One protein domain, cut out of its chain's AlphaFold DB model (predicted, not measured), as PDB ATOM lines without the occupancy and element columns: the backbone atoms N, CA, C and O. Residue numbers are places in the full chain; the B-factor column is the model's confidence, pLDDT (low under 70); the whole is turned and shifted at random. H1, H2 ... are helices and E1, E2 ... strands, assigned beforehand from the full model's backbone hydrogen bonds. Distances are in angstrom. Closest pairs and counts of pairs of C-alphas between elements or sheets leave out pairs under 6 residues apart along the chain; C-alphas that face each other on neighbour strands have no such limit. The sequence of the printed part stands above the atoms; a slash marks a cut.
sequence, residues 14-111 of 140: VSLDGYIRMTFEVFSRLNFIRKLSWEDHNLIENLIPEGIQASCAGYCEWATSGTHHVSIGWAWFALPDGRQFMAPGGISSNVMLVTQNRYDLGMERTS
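This is residues 14 to 111 of the 140 residues of an uncharacterized protein of Rhodanobacter sp. A1T4 (UniProt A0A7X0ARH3). A long, strongly twisted sheet of four strands, E2 to E5, has H2 across it near one end, while the short parallel pair E1 and E6 forms a small cluster with H1 and H3 toward the other. The printed part has 98 residues, with three named helices and six named strands in the order E1 H1 E2 H2 E3 E4 E5 E6 H3. The large sheet runs E2 E3 E4 E5, antiparallel, and the class is mixed, helices and strands. The whole is loose and elongated, with a radius of gyration of the C-alphas of 15.6 A and spans of 45 by 26 by 22 A.

E1, residues 20 to 22, is the parallel neighbour of E6, residues 95 to 97, with N 96 and O 20 within hydrogen-bond range at 3.0 A. H1, residues 24 to 27, has its closest C-alpha to E6 at Phe 24, 6.2 A from that of Leu 97. E2, residues 32 to 39, is antiparallel to E3, residues 56 to 64, with N 35 and O 61 at 2.8 A. E4, residues 71 to 78, and E5, residues 84 to 93, complete a meander with E3, each strand the antiparallel neighbour of the one before; N 62 and O 72 are 2.8 A apart, N 85 and O 77 2.8 A. H2, residues 41 to 47, is on this sheet at a height of 8.3 A, across the strands, at 83 degrees to E4 on the local plane; its closest C-alphas to E3 are those of Ile 44 and Ala 57, 5.7 A. E5 bends by 90 degrees at residue 88 and runs on into E6. H3, residues 107 to 111, only grazes the sheet; its closest C-alphas to E6 are those of Thr 110 and Leu 97, 5.4 A. O i to N i+4 pairs are within hydrogen-bond range throughout H3 and in 2 of 3 in H2; H1 is too short for one.

E1 begins at C-alpha 20, (-29.175, -36.481, -54.366). E2 is 20.4 A long, H2 10.4 A, E3 26.6 A, E4 22.6 A and E5 20.6 A; E1, H1, E6 and H3 are shorter. H3 ends at C-alpha 111, (-18.400, -33.139, -46.790).

The C-alphas farthest apart, those of Pro 80 and Asn 101, are 46.3 A apart. The printed part has no cut and no long link. Residue 14 and residues 66 to 68 have pLDDT under 70.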
ATOM      1  N   VAL A  14     -32.746 -37.446 -57.597       64.56
ATOM      2  CA  VAL A  14     -31.521 -38.192 -57.920       64.56
ATOM      3  C   VAL A  14     -31.075 -37.747 -59.308       64.56
ATOM      4  O   VAL A  14     -31.858 -37.760 -60.260       64.56
ATOM      5  N   SER A  15     -29.840 -37.282 -59.408       72.06
ATOM      6  CA  SER A  15     -29.257 -36.788 -60.651       72.06
ATOM      7  C   SER A  15     -28.503 -37.901 -61.385       72.06
ATOM      8  O   SER A  15     -28.220 -38.948 -60.809       72.06
ATOM      9  N   LEU A  16     -28.179 -37.692 -62.668       76.12
ATOM     10  CA  LEU A  16     -27.494 -38.702 -63.494       76.12
ATOM     11  C   LEU A  16     -26.118 -39.115 -62.945       76.12
ATOM     12  O   LEU A  16     -25.646 -40.206 -63.236       76.12
ATOM     13  N   ASP A  17     -25.491 -38.240 -62.162       87.06
ATOM     14  CA  ASP A  17     -24.213 -38.467 -61.486       87.06
ATOM     15  C   ASP A  17     -24.348 -39.269 -60.179       87.06
ATOM     16  O   ASP A  17     -23.362 -39.465 -59.475       87.06
ATOM     17  N   GLY A  18     -25.554 -39.737 -59.847       86.56
ATOM     18  CA  GLY A  18     -25.825 -40.532 -58.652       86.56
ATOM     19  C   GLY A  18     -26.007 -39.711 -57.376       86.56
ATOM     20  O   GLY A  18     -26.343 -40.290 -56.343       86.56
ATOM     21  N   TYR A  19     -25.858 -38.380 -57.429       93.81
ATOM     22  CA  TYR A  19     -26.058 -37.522 -56.265       93.81
ATOM     23  C   TYR A  19     -27.517 -37.112 -56.079       93.81
ATOM     24  O   TYR A  19     -28.244 -36.766 -57.018       93.81
ATOM     25  N   ILE A  20     -27.922 -37.069 -54.816       94.12
ATOM     26  CA  ILE A  20     -29.175 -36.481 -54.366       94.12
ATOM     27  C   ILE A  20     -28.906 -35.013 -54.032       94.12
ATOM     28  O   ILE A  20     -28.197 -34.700 -53.075       94.12
ATOM     29  N   ARG A  21     -29.481 -34.102 -54.822       94.31
ATOM     30  CA  ARG A  21     -29.309 -32.656 -54.626       94.31
ATOM     31  C   ARG A  21     -30.379 -32.086 -53.703       94.31
ATOM     32  O   ARG A  21     -31.568 -32.124 -54.035       94.31
ATOM     33  N   MET A  22     -29.960 -31.523 -52.571       95.31
ATOM     34  CA  MET A  22     -30.849 -30.881 -51.596       95.31
ATOM     35  C   MET A  22     -30.153 -29.768 -50.812       95.31
ATOM     36  O   MET A  22     -28.928 -29.699 -50.761       95.31
ATOM     37  N   THR A  23     -30.932 -28.870 -50.212       96.56
ATOM     38  CA  THR A  23     -30.384 -27.841 -49.323       96.56
ATOM     39  C   THR A  23     -30.025 -28.446 -47.968       96.56
ATOM     40  O   THR A  23     -30.599 -29.458 -47.557       96.56
ATOM     41  N   PHE A  24     -29.115 -27.794 -47.240       96.50
ATOM     42  CA  PHE A  24     -28.752 -28.224 -45.886       96.50
ATOM     43  C   PHE A  24     -29.957 -28.228 -44.931       96.50
ATOM     44  O   PHE A  24     -30.093 -29.137 -44.123       96.50
ATOM     45  N   GLU A  25     -30.876 -27.267 -45.076       95.44
ATOM     46  CA  GLU A  25     -32.107 -27.196 -44.274       95.44
ATOM     47  C   GLU A  25     -33.014 -28.420 -44.459       95.44
ATOM     48  O   GLU A  25     -33.607 -28.904 -43.496       95.44
ATOM     49  N   VAL A  26     -33.149 -28.915 -45.693       94.12
ATOM     50  CA  VAL A  26     -33.929 -30.129 -45.968       94.12
ATOM     51  C   VAL A  26     -33.203 -31.345 -45.410       94.12
ATOM     52  O   VAL A  26     -33.820 -32.169 -44.738       94.12
ATOM     53  N   PHE A  27     -31.896 -31.426 -45.653       94.88
ATOM     54  CA  PHE A  27     -31.050 -32.513 -45.187       94.88
ATOM     55  C   PHE A  27     -31.100 -32.677 -43.656       94.88
ATOM     56  O   PHE A  27     -31.353 -33.774 -43.166       94.88
ATOM     57  N   SER A  28     -30.948 -31.592 -42.892       94.12
ATOM     58  CA  SER A  28     -30.869 -31.639 -41.425       94.12
ATOM     59  C   SER A  28     -32.195 -32.003 -40.742       94.12
ATOM     60  O   SER A  28     -32.241 -32.156 -39.527       94.12
ATOM     61  N   ARG A  29     -33.296 -32.084 -41.499       92.81
ATOM     62  CA  ARG A  29     -34.617 -32.524 -41.015       92.81
ATOM     63  C   ARG A  29     -34.899 -33.990 -41.329       92.81
ATOM     64  O   ARG A  29     -35.955 -34.498 -40.947       92.81
ATOM     65  N   LEU A  30     -34.009 -34.657 -42.060       92.62
ATOM     66  CA  LEU A  30     -34.159 -36.067 -42.377       92.62
ATOM     67  C   LEU A  30     -33.991 -36.911 -41.115       92.62
ATOM     68  O   LEU A  30     -33.144 -36.646 -40.268       92.62
ATOM     69  N   ASN A  31     -34.797 -37.965 -41.014       91.38
ATOM     70  CA  ASN A  31     -34.640 -38.956 -39.965       91.38
ATOM     71  C   ASN A  31     -33.664 -40.039 -40.434       91.38
ATOM     72  O   ASN A  31     -33.980 -40.821 -41.337       91.38
ATOM     73  N   PHE A  32     -32.479 -40.057 -39.829       92.94
ATOM     74  CA  PHE A  32     -31.468 -41.076 -40.065       92.94
ATOM     75  C   PHE A  32     -31.601 -42.210 -39.058       92.94
ATOM     76  O   PHE A  32     -31.762 -41.986 -37.860       92.94
ATOM     77  N   ILE A  33     -31.481 -43.438 -39.556       91.31
ATOM     78  CA  ILE A  33     -31.347 -44.625 -38.721       91.31
ATOM     79  C   ILE A  33     -29.982 -45.257 -38.955       91.31
ATOM     80  O   ILE A  33     -29.488 -45.308 -40.086       91.31
ATOM     81  N   ARG A  34     -29.385 -45.788 -37.886       90.75
ATOM     82  CA  ARG A  34     -28.173 -46.599 -37.997       90.75
ATOM     83  C   ARG A  34     -28.503 -47.868 -38.779       90.75
ATOM     84  O   ARG A  34     -29.335 -48.662 -38.346       90.75
ATOM     85  N   LYS A  35     -27.859 -48.044 -39.931       88.25
ATOM     86  CA  LYS A  35     -27.988 -49.242 -40.766       88.25
ATOM     87  C   LYS A  35     -26.929 -50.268 -40.425       88.25
ATOM     88  O   LYS A  35     -27.259 -51.436 -40.250       88.25
ATOM     89  N   LEU A  36     -25.684 -49.820 -40.315       83.88
ATOM     90  CA  LEU A  36     -24.538 -50.677 -40.055       83.88
ATOM     91  C   LEU A  36     -23.596 -49.997 -39.065       83.88
ATOM     92  O   LEU A  36     -23.448 -48.775 -39.042       83.88
ATOM     93  N   SER A  37     -22.974 -50.808 -38.224       85.12
ATOM     94  CA  SER A  37     -21.847 -50.419 -37.389       85.12
ATOM     95  C   SER A  37     -21.014 -51.663 -37.181       85.12
ATOM     96  O   SER A  37     -21.529 -52.659 -36.675       85.12
ATOM     97  N   TRP A  38     -19.755 -51.619 -37.590       87.69
ATOM     98  CA  TRP A  38     -18.849 -52.749 -37.450       87.69
ATOM     99  C   TRP A  38     -17.459 -52.263 -37.081       87.69
ATOM    100  O   TRP A  38     -17.076 -51.148 -37.428       87.69
ATOM    101  N   GLU A  39     -16.736 -53.106 -36.358       91.88
ATOM    102  CA  GLU A  39     -15.330 -52.891 -36.043       91.88
ATOM    103  C   GLU A  39     -14.460 -53.433 -37.179       91.88
ATOM    104  O   GLU A  39     -14.774 -54.460 -37.786       91.88
ATOM    105  N   ASP A  40     -13.370 -52.735 -37.467       91.44
ATOM    106  CA  ASP A  40     -12.343 -53.137 -38.417       91.44
ATOM    107  C   ASP A  40     -10.976 -52.917 -37.770       91.44
ATOM    108  O   ASP A  40     -10.523 -51.788 -37.583       91.44
ATOM    109  N   HIS A  41     -10.313 -54.015 -37.407       88.81
ATOM    110  CA  HIS A  41      -9.018 -53.956 -36.737       88.81
ATOM    111  C   HIS A  41      -7.923 -53.378 -37.640       88.81
ATOM    112  O   HIS A  41      -7.035 -52.681 -37.155       88.81
ATOM    113  N   ASN A  42      -8.019 -53.584 -38.957       91.31
ATOM    114  CA  ASN A  42      -7.039 -53.052 -39.904       91.31
ATOM    115  C   ASN A  42      -7.098 -51.518 -39.962       91.31
ATOM    116  O   ASN A  42      -6.106 -50.862 -40.271       91.31
ATOM    117  N   LEU A  43      -8.248 -50.919 -39.630       91.25
ATOM    118  CA  LEU A  43      -8.377 -49.467 -39.544       91.25
ATOM    119  C   LEU A  43      -7.537 -48.881 -38.399       91.25
ATOM    120  O   LEU A  43      -7.071 -47.752 -38.520       91.25
ATOM    121  N   ILE A  44      -7.286 -49.634 -37.322       92.56
ATOM    122  CA  ILE A  44      -6.408 -49.189 -36.229       92.56
ATOM    123  C   ILE A  44      -4.988 -48.963 -36.754       92.56
ATOM    124  O   ILE A  44      -4.380 -47.942 -36.443       92.56
ATOM    125  N   GLU A  45      -4.482 -49.865 -37.599       91.62
ATOM    126  CA  GLU A  45      -3.147 -49.737 -38.196       91.62
ATOM    127  C   GLU A  45      -3.022 -48.466 -39.047       91.62
ATOM    128  O   GLU A  45      -2.005 -47.778 -38.986       91.62
ATOM    129  N   ASN A  46      -4.089 -48.094 -39.762       90.88
ATOM    130  CA  ASN A  46      -4.143 -46.867 -40.560       90.88
ATOM    131  C   ASN A  46      -4.192 -45.583 -39.711       90.88
ATOM    132  O   ASN A  46      -3.874 -44.510 -40.217       90.88
ATOM    133  N   LEU A  47      -4.579 -45.674 -38.434       92.56
ATOM    134  CA  LEU A  47      -4.663 -44.534 -37.515       92.56
ATOM    135  C   LEU A  47      -3.340 -44.253 -36.786       92.56
ATOM    136  O   LEU A  47      -3.116 -43.132 -36.328       92.56
ATOM    137  N   ILE A  48      -2.433 -45.232 -36.715       91.56
ATOM    138  CA  ILE A  48      -1.127 -45.076 -36.056       91.56
ATOM    139  C   ILE A  48      -0.277 -43.960 -36.700       91.56
ATOM    140  O   ILE A  48       0.254 -43.139 -35.946       91.56
ATOM    141  N   PRO A  49      -0.143 -43.863 -38.043       91.88
ATOM    142  CA  PRO A  49       0.608 -42.777 -38.683       91.88
ATOM    143  C   PRO A  49       0.048 -41.378 -38.391       91.88
ATOM    144  O   PRO A  49       0.809 -40.415 -38.371       91.88
ATOM    145  N   GLU A  50      -1.252 -41.275 -38.105       90.31
ATOM    146  CA  GLU A  50      -1.938 -40.035 -37.711       90.31
ATOM    147  C   GLU A  50      -1.729 -39.689 -36.220       90.31
ATOM    148  O   GLU A  50      -2.302 -38.734 -35.699       90.31
ATOM    149  N   GLY A  51      -0.917 -40.472 -35.498       91.75
ATOM    150  CA  GLY A  51      -0.653 -40.291 -34.070       91.75
ATOM    151  C   GLY A  51      -1.805 -40.736 -33.164       91.75
ATOM    152  O   GLY A  51      -1.826 -40.385 -31.983       91.75
ATOM    153  N   ILE A  52      -2.763 -41.505 -33.690       92.31
ATOM    154  CA  ILE A  52      -3.953 -41.947 -32.961       92.31
ATOM    155  C   ILE A  52      -3.745 -43.377 -32.453       92.31
ATOM    156  O   ILE A  52      -3.669 -44.335 -33.219       92.31
ATOM    157  N   GLN A  53      -3.704 -43.532 -31.128       92.00
ATOM    158  CA  GLN A  53      -3.640 -44.835 -30.458       92.00
ATOM    159  C   GLN A  53      -5.049 -45.320 -30.096       92.00
ATOM    160  O   GLN A  53      -5.486 -45.223 -28.946       92.00
ATOM    161  N   ALA A  54      -5.781 -45.797 -31.100       93.94
ATOM    162  CA  ALA A  54      -7.124 -46.336 -30.917       93.94
ATOM    163  C   ALA A  54      -7.099 -47.716 -30.231       93.94
ATOM    164  O   ALA A  54      -6.238 -48.545 -30.519       93.94
ATOM    165  N   SER A  55      -8.063 -47.975 -29.344       94.00
ATOM    166  CA  SER A  55      -8.309 -49.303 -28.759       94.00
ATOM    167  C   SER A  55      -9.202 -50.160 -29.657       94.00
ATOM    168  O   SER A  55      -8.999 -51.366 -29.770       94.00
ATOM    169  N   CYS A  56     -10.165 -49.528 -30.327       93.62
ATOM    170  CA  CYS A  56     -10.958 -50.113 -31.397       93.62
ATOM    171  C   CYS A  56     -11.253 -49.061 -32.469       93.62
ATOM    172  O   CYS A  56     -11.248 -47.857 -32.202       93.62
ATOM    173  N   ALA A  57     -11.490 -49.512 -33.693       94.94
ATOM    174  CA  ALA A  57     -11.894 -48.664 -34.801       94.94
ATOM    175  C   ALA A  57     -12.877 -49.415 -35.686       94.94
ATOM    176  O   ALA A  57     -12.974 -50.641 -35.625       94.94
ATOM    177  N   GLY A  58     -13.626 -48.680 -36.490       94.12
ATOM    178  CA  GLY A  58     -14.622 -49.270 -37.355       94.12
ATOM    179  C   GLY A  58     -15.288 -48.263 -38.264       94.12
ATOM    180  O   GLY A  58     -14.851 -47.121 -38.402       94.12
ATOM    181  N   TYR A  59     -16.390 -48.692 -38.857       93.69
ATOM    182  CA  TYR A  59     -17.216 -47.851 -39.705       93.69
ATOM    183  C   TYR A  59     -18.646 -47.837 -39.189       93.69
ATOM    184  O   TYR A  59     -19.120 -48.780 -38.544       93.69
ATOM    185  N   CYS A  60     -19.334 -46.740 -39.460       93.88
ATOM    186  CA  CYS A  60     -20.750 -46.582 -39.201       93.88
ATOM    187  C   CYS A  60     -21.426 -46.075 -40.471       93.88
ATOM    188  O   CYS A  60     -20.859 -45.255 -41.191       93.88
ATOM    189  N   GLU A  61     -22.634 -46.562 -40.734       94.25
ATOM    190  CA  GLU A  61     -23.478 -46.071 -41.814       94.25
ATOM    191  C   GLU A  61     -24.866 -45.737 -41.283       94.25
ATOM    192  O   GLU A  61     -25.549 -46.558 -40.652       94.25
ATOM    193  N   TRP A  62     -25.291 -44.516 -41.574       95.06
ATOM    194  CA  TRP A  62     -26.637 -44.027 -41.363       95.06
ATOM    195  C   TRP A  62     -27.337 -43.863 -42.700       95.06
ATOM    196  O   TRP A  62     -26.756 -43.373 -43.666       95.06
ATOM    197  N   ALA A  63     -28.612 -44.228 -42.741       94.69
ATOM    198  CA  ALA A  63     -29.442 -43.963 -43.902       94.69
ATOM    199  C   ALA A  63     -30.869 -43.620 -43.499       94.69
ATOM    200  O   ALA A  63     -31.356 -44.033 -42.446       94.69
ATOM    201  N   THR A  64     -31.563 -42.889 -44.361       93.69
ATOM    202  CA  THR A  64     -32.987 -42.608 -44.188       93.69
ATOM    203  C   THR A  64     -33.838 -43.827 -44.555       93.69
ATOM    204  O   THR A  64     -33.529 -44.602 -45.466       93.69
ATOM    205  N   SER A  65     -34.957 -44.005 -43.856       78.75
ATOM    206  CA  SER A  65     -36.032 -44.914 -44.265       78.75
ATOM    207  C   SER A  65     -37.096 -44.112 -45.016       78.75
ATOM    208  O   SER A  65     -38.006 -43.558 -44.404       78.75
ATOM    209  N   GLY A  66     -36.965 -43.976 -46.335       69.62
ATOM    210  CA  GLY A  66     -37.898 -43.181 -47.134       69.62
ATOM    211  C   GLY A  66     -37.594 -43.202 -48.629       69.62
ATOM    212  O   GLY A  66     -36.724 -43.935 -49.084       69.62
ATOM    213  N   THR A  67     -38.319 -42.382 -49.391       63.62
ATOM    214  CA  THR A  67     -38.238 -42.305 -50.862       63.62
ATOM    215  C   THR A  67     -36.911 -41.762 -51.388       63.62
ATOM    216  O   THR A  67     -36.488 -42.135 -52.477       63.62
ATOM    217  N   HIS A  68     -36.237 -40.909 -50.618       68.50
ATOM    218  CA  HIS A  68     -34.883 -40.456 -50.920       68.50
ATOM    219  C   HIS A  68     -33.943 -41.238 -50.017       68.50
ATOM    220  O   HIS A  68     -33.815 -40.894 -48.844       68.50
ATOM    221  N   HIS A  69     -33.352 -42.311 -50.544       88.00
ATOM    222  CA  HIS A  69     -32.378 -43.140 -49.835       88.00
ATOM    223  C   HIS A  69     -31.072 -42.363 -49.664       88.00
ATOM    224  O   HIS A  69     -30.127 -42.546 -50.424       88.00
ATOM    225  N   VAL A  70     -31.046 -41.445 -48.702       94.38
ATOM    226  CA  VAL A  70     -29.853 -40.684 -48.339       94.38
ATOM    227  C   VAL A  70     -29.014 -41.548 -47.415       94.38
ATOM    228  O   VAL A  70     -29.552 -42.087 -46.447       94.38
ATOM    229  N   SER A  71     -27.720 -41.659 -47.702       94.88
ATOM    230  CA  SER A  71     -26.763 -42.398 -46.883       94.88
ATOM    231  C   SER A  71     -25.562 -41.539 -46.506       94.88
ATOM    232  O   SER A  71     -25.148 -40.639 -47.245       94.88
ATOM    233  N   ILE A  72     -25.028 -41.808 -45.317       96.06
ATOM    234  CA  ILE A  72     -23.820 -41.196 -44.772       96.06
ATOM    235  C   ILE A  72     -23.033 -42.287 -44.061       96.06
ATOM    236  O   ILE A  72     -23.547 -42.921 -43.139       96.06
ATOM    237  N   GLY A  73     -21.794 -42.487 -44.483       95.75
ATOM    238  CA  GLY A  73     -20.847 -43.399 -43.866       95.75
ATOM    239  C   GLY A  73     -19.619 -42.656 -43.363       95.75
ATOM    240  O   GLY A  73     -19.170 -41.695 -43.985       95.75
ATOM    241  N   TRP A  74     -19.065 -43.099 -42.241       95.75
ATOM    242  CA  TRP A  74     -17.817 -42.569 -41.699       95.75
ATOM    243  C   TRP A  74     -17.052 -43.648 -40.946       95.75
ATOM    244  O   TRP A  74     -17.627 -44.623 -40.455       95.75
ATOM    245  N   ALA A  75     -15.744 -43.449 -40.852       94.75
ATOM    246  CA  ALA A  75     -14.892 -44.213 -39.964       94.75
ATOM    247  C   ALA A  75     -14.921 -43.599 -38.556       94.75
ATOM    248  O   ALA A  75     -14.985 -42.378 -38.387       94.75
ATOM    249  N   TRP A  76     -14.866 -44.440 -37.533       94.50
ATOM    250  CA  TRP A  76     -14.792 -44.039 -36.134       94.50
ATOM    251  C   TRP A  76     -13.683 -44.808 -35.423       94.50
ATOM    252  O   TRP A  76     -13.276 -45.886 -35.850       94.50
ATOM    253  N   PHE A  77     -13.208 -44.255 -34.316       94.38
ATOM    254  CA  PHE A  77     -12.309 -44.946 -33.402       94.38
ATOM    255  C   PHE A  77     -12.684 -44.653 -31.956       94.38
ATOM    256  O   PHE A  77     -13.286 -43.619 -31.666       94.38
ATOM    257  N   ALA A  78     -12.336 -45.559 -31.050       94.06
ATOM    258  CA  ALA A  78     -12.413 -45.330 -29.620       94.06
ATOM    259  C   ALA A  78     -11.017 -45.265 -29.005       94.06
ATOM    260  O   ALA A  78     -10.088 -45.955 -29.432       94.06
ATOM    261  N   LEU A  79     -10.880 -44.436 -27.978       92.94
ATOM    262  CA  LEU A  79      -9.709 -44.438 -27.110       92.94
ATOM    263  C   LEU A  79      -9.830 -45.548 -26.049       92.94
ATOM    264  O   LEU A  79     -10.922 -46.080 -25.827       92.94
ATOM    265  N   PRO A  80      -8.739 -45.891 -25.337       90.25
ATOM    266  CA  PRO A  80      -8.785 -46.872 -24.249       90.25
ATOM    267  C   PRO A  80      -9.797 -46.559 -23.134       90.25
ATOM    268  O   PRO A  80     -10.225 -47.466 -22.431       90.25
ATOM    269  N   ASP A  81     -10.201 -45.294 -22.981       89.88
ATOM    270  CA  ASP A  81     -11.228 -44.859 -22.023       89.88
ATOM    271  C   ASP A  81     -12.676 -45.033 -22.527       89.88
ATOM    272  O   ASP A  81     -13.625 -44.663 -21.836       89.88
ATOM    273  N   GLY A  82     -12.854 -45.590 -23.728       87.88
ATOM    274  CA  GLY A  82     -14.148 -45.876 -24.340       87.88
ATOM    275  C   GLY A  82     -14.789 -44.700 -25.081       87.88
ATOM    276  O   GLY A  82     -15.838 -44.887 -25.700       87.88
ATOM    277  N   ARG A  83     -14.195 -43.498 -25.071       90.00
ATOM    278  CA  ARG A  83     -14.723 -42.365 -25.847       90.00
ATOM    279  C   ARG A  83     -14.528 -42.599 -27.339       90.00
ATOM    280  O   ARG A  83     -13.418 -42.899 -27.771       90.00
ATOM    281  N   GLN A  84     -15.599 -42.405 -28.105       91.94
ATOM    282  CA  GLN A  84     -15.616 -42.562 -29.559       91.94
ATOM    283  C   GLN A  84     -15.506 -41.218 -30.285       91.94
ATOM    284  O   GLN A  84     -16.148 -40.234 -29.911       91.94
ATOM    285  N   PHE A  85     -14.737 -41.213 -31.368       92.25
ATOM    286  CA  PHE A  85     -14.459 -40.061 -32.218       92.25
ATOM    287  C   PHE A  85     -14.608 -40.447 -33.690       92.25
ATOM    288  O   PHE A  85     -14.455 -41.615 -34.053       92.25
ATOM    289  N   MET A  86     -14.895 -39.466 -34.547       92.75
ATOM    290  CA  MET A  86     -14.780 -39.663 -35.992       92.75
ATOM    291  C   MET A  86     -13.302 -39.761 -36.365       92.75
ATOM    292  O   MET A  86     -12.489 -38.965 -35.890       92.75
ATOM    293  N   ALA A  87     -12.962 -40.733 -37.203       92.62
ATOM    294  CA  ALA A  87     -11.613 -40.889 -37.712       92.62
ATOM    295  C   ALA A  87     -11.279 -39.801 -38.751       92.62
ATOM    296  O   ALA A  87     -12.180 -39.296 -39.433       92.62
ATOM    297  N   PRO A  88      -9.991 -39.451 -38.913       87.50
ATOM    298  CA  PRO A  88      -9.528 -38.689 -40.067       87.50
ATOM    299  C   PRO A  88      -9.917 -39.384 -41.382       87.50
ATOM    300  O   PRO A  88     -10.005 -40.608 -41.442       87.50
ATOM    301  N   GLY A  89     -10.154 -38.606 -42.441       84.56
ATOM    302  CA  GLY A  89     -10.601 -39.117 -43.750       84.56
ATOM    303  C   GLY A  89     -12.006 -38.665 -44.159       84.56
ATOM    304  O   GLY A  89     -12.381 -38.808 -45.320       84.56
ATOM    305  N   GLY A  90     -12.745 -38.041 -43.237       87.19
ATOM    306  CA  GLY A  90     -14.036 -37.415 -43.514       87.19
ATOM    307  C   GLY A  90     -15.181 -38.418 -43.623       87.19
ATOM    308  O   GLY A  90     -15.142 -39.510 -43.054       87.19
ATOM    309  N   ILE A  91     -16.225 -38.017 -44.344       94.44
ATOM    310  CA  ILE A  91     -17.426 -38.825 -44.547       94.44
ATOM    311  C   ILE A  91     -17.605 -39.194 -46.023       94.44
ATOM    312  O   ILE A  91     -17.143 -38.495 -46.924       94.44
ATOM    313  N   SER A  92     -18.359 -40.260 -46.264       94.75
ATOM    314  CA  SER A  92     -18.891 -40.633 -47.571       94.75
ATOM    315  C   SER A  92     -20.403 -40.436 -47.573       94.75
ATOM    316  O   SER A  92     -21.081 -40.825 -46.625       94.75
ATOM    317  N   SER A  93     -20.953 -39.824 -48.619       95.81
ATOM    318  CA  SER A  93     -22.396 -39.628 -48.755       95.81
ATOM    319  C   SER A  93     -22.801 -39.556 -50.221       95.81
ATOM    320  O   SER A  93     -22.023 -39.131 -51.072       95.81
ATOM    321  N   ASN A  94     -24.047 -39.923 -50.516       95.50
ATOM    322  CA  ASN A  94     -24.659 -39.746 -51.832       95.50
ATOM    323  C   ASN A  94     -25.364 -38.385 -52.004       95.50
ATOM    324  O   ASN A  94     -26.189 -38.220 -52.902       95.50
ATOM    325  N   VAL A  95     -25.065 -37.402 -51.152       96.00
ATOM    326  CA  VAL A  95     -25.654 -36.057 -51.194       96.00
ATOM    327  C   VAL A  95     -24.692 -35.065 -51.836       96.00
ATOM    328  O   VAL A  95     -23.508 -35.041 -51.522       96.00
ATOM    329  N   MET A  96     -25.229 -34.197 -52.692       96.94
ATOM    330  CA  MET A  96     -24.592 -32.941 -53.083       96.94
ATOM    331  C   MET A  96     -25.431 -31.812 -52.492       96.94
ATOM    332  O   MET A  96     -26.588 -31.624 -52.885       96.94
ATOM    333  N   LEU A  97     -24.881 -31.074 -51.525       97.19
ATOM    334  CA  LEU A  97     -25.602 -29.939 -50.968       97.19
ATOM    335  C   LEU A  97     -25.654 -28.813 -51.998       97.19
ATOM    336  O   LEU A  97     -24.681 -28.538 -52.702       97.19
ATOM    337  N   VAL A  98     -26.801 -28.146 -52.064       97.56
ATOM    338  CA  VAL A  98     -27.018 -27.004 -52.951       97.56
ATOM    339  C   VAL A  98     -27.404 -25.759 -52.160       97.56
ATOM    340  O   VAL A  98     -27.991 -25.829 -51.076       97.56
ATOM    341  N   THR A  99     -27.101 -24.594 -52.723       95.81
ATOM    342  CA  THR A  99     -27.636 -23.306 -52.261       95.81
ATOM    343  C   THR A  99     -29.162 -23.261 -52.407       95.81
ATOM    344  O   THR A  99     -29.762 -24.063 -53.127       95.81
ATOM    345  N   GLN A 100     -29.810 -22.263 -51.798       93.31
ATOM    346  CA  GLN A 100     -31.248 -22.015 -51.998       93.31
ATOM    347  C   GLN A 100     -31.607 -21.787 -53.481       93.31
ATOM    348  O   GLN A 100     -32.690 -22.158 -53.926       93.31
ATOM    349  N   ASN A 101     -30.657 -21.279 -54.274       93.69
ATOM    350  CA  ASN A 101     -30.802 -21.076 -55.718       93.69
ATOM    351  C   ASN A 101     -30.433 -22.324 -56.546       93.69
ATOM    352  O   ASN A 101     -30.294 -22.225 -57.761       93.69
ATOM    353  N   ARG A 102     -30.278 -23.495 -55.909       90.88
ATOM    354  CA  ARG A 102     -30.003 -24.802 -56.535       90.88
ATOM    355  C   ARG A 102     -28.635 -24.942 -57.214       90.88
ATOM    356  O   ARG A 102     -28.445 -25.884 -57.976       90.88
ATOM    357  N   TYR A 103     -27.678 -24.072 -56.898       95.81
ATOM    358  CA  TYR A 103     -26.275 -24.271 -57.282       95.81
ATOM    359  C   TYR A 103     -25.576 -25.243 -56.335       95.81
ATOM    360  O   TYR A 103     -25.691 -25.075 -55.120       95.81
ATOM    361  N   ASP A 104     -24.834 -26.200 -56.890       97.19
ATOM    362  CA  ASP A 104     -24.004 -27.146 -56.140       97.19
ATOM    363  C   ASP A 104     -22.962 -26.411 -55.286       97.19
ATOM    364  O   ASP A 104     -22.308 -25.475 -55.749       97.19
ATOM    365  N   LEU A 105     -22.793 -26.847 -54.037       97.12
ATOM    366  CA  LEU A 105     -21.720 -26.369 -53.158       97.12
ATOM    367  C   LEU A 105     -20.374 -27.041 -53.458       97.12
ATOM    368  O   LEU A 105     -19.338 -26.562 -53.007       97.12
ATOM    369  N   GLY A 106     -20.391 -28.148 -54.202       96.00
ATOM    370  CA  GLY A 106     -19.229 -28.997 -54.429       96.00
ATOM    371  C   GLY A 106     -19.032 -30.038 -53.323       96.00
ATOM    372  O   GLY A 106     -19.615 -29.958 -52.237       96.00
ATOM    373  N   MET A 107     -18.211 -31.047 -53.624       94.12
ATOM    374  CA  MET A 107     -18.017 -32.215 -52.755       94.12
ATOM    375  C   MET A 107     -17.334 -31.859 -51.435       94.12
ATOM    376  O   MET A 107     -17.792 -32.287 -50.382       94.12
ATOM    377  N   GLU A 108     -16.278 -31.045 -51.482       94.56
ATOM    378  CA  GLU A 108     -15.513 -30.638 -50.298       94.56
ATOM    379  C   GLU A 108     -16.408 -29.902 -49.298       94.56
ATOM    380  O   GLU A 108     -16.589 -30.350 -48.166       94.56
ATOM    381  N   ARG A 109     -17.093 -28.849 -49.760       96.62
ATOM    382  CA  ARG A 109     -17.992 -28.074 -48.903       96.62
ATOM    383  C   ARG A 109     -19.174 -28.892 -48.392       96.62
ATOM    384  O   ARG A 109     -19.629 -28.679 -47.270       96.62
ATOM    385  N   THR A 110     -19.677 -29.823 -49.204       97.12
ATOM    386  CA  THR A 110     -20.707 -30.766 -48.764       97.12
ATOM    387  C   THR A 110     -20.181 -31.642 -47.628       97.12
ATOM    388  O   THR A 110     -20.802 -31.686 -46.569       97.12
ATOM    389  N   SER A 111     -19.017 -32.270 -47.798       95.75
ATOM    390  CA  SER A 111     -18.400 -33.139 -46.790       95.75
ATOM    391  C   SER A 111     -18.137 -32.406 -45.470       95.75
ATOM    392  O   SER A 111     -18.478 -32.920 -44.404       95.75
TER     393      SER A 111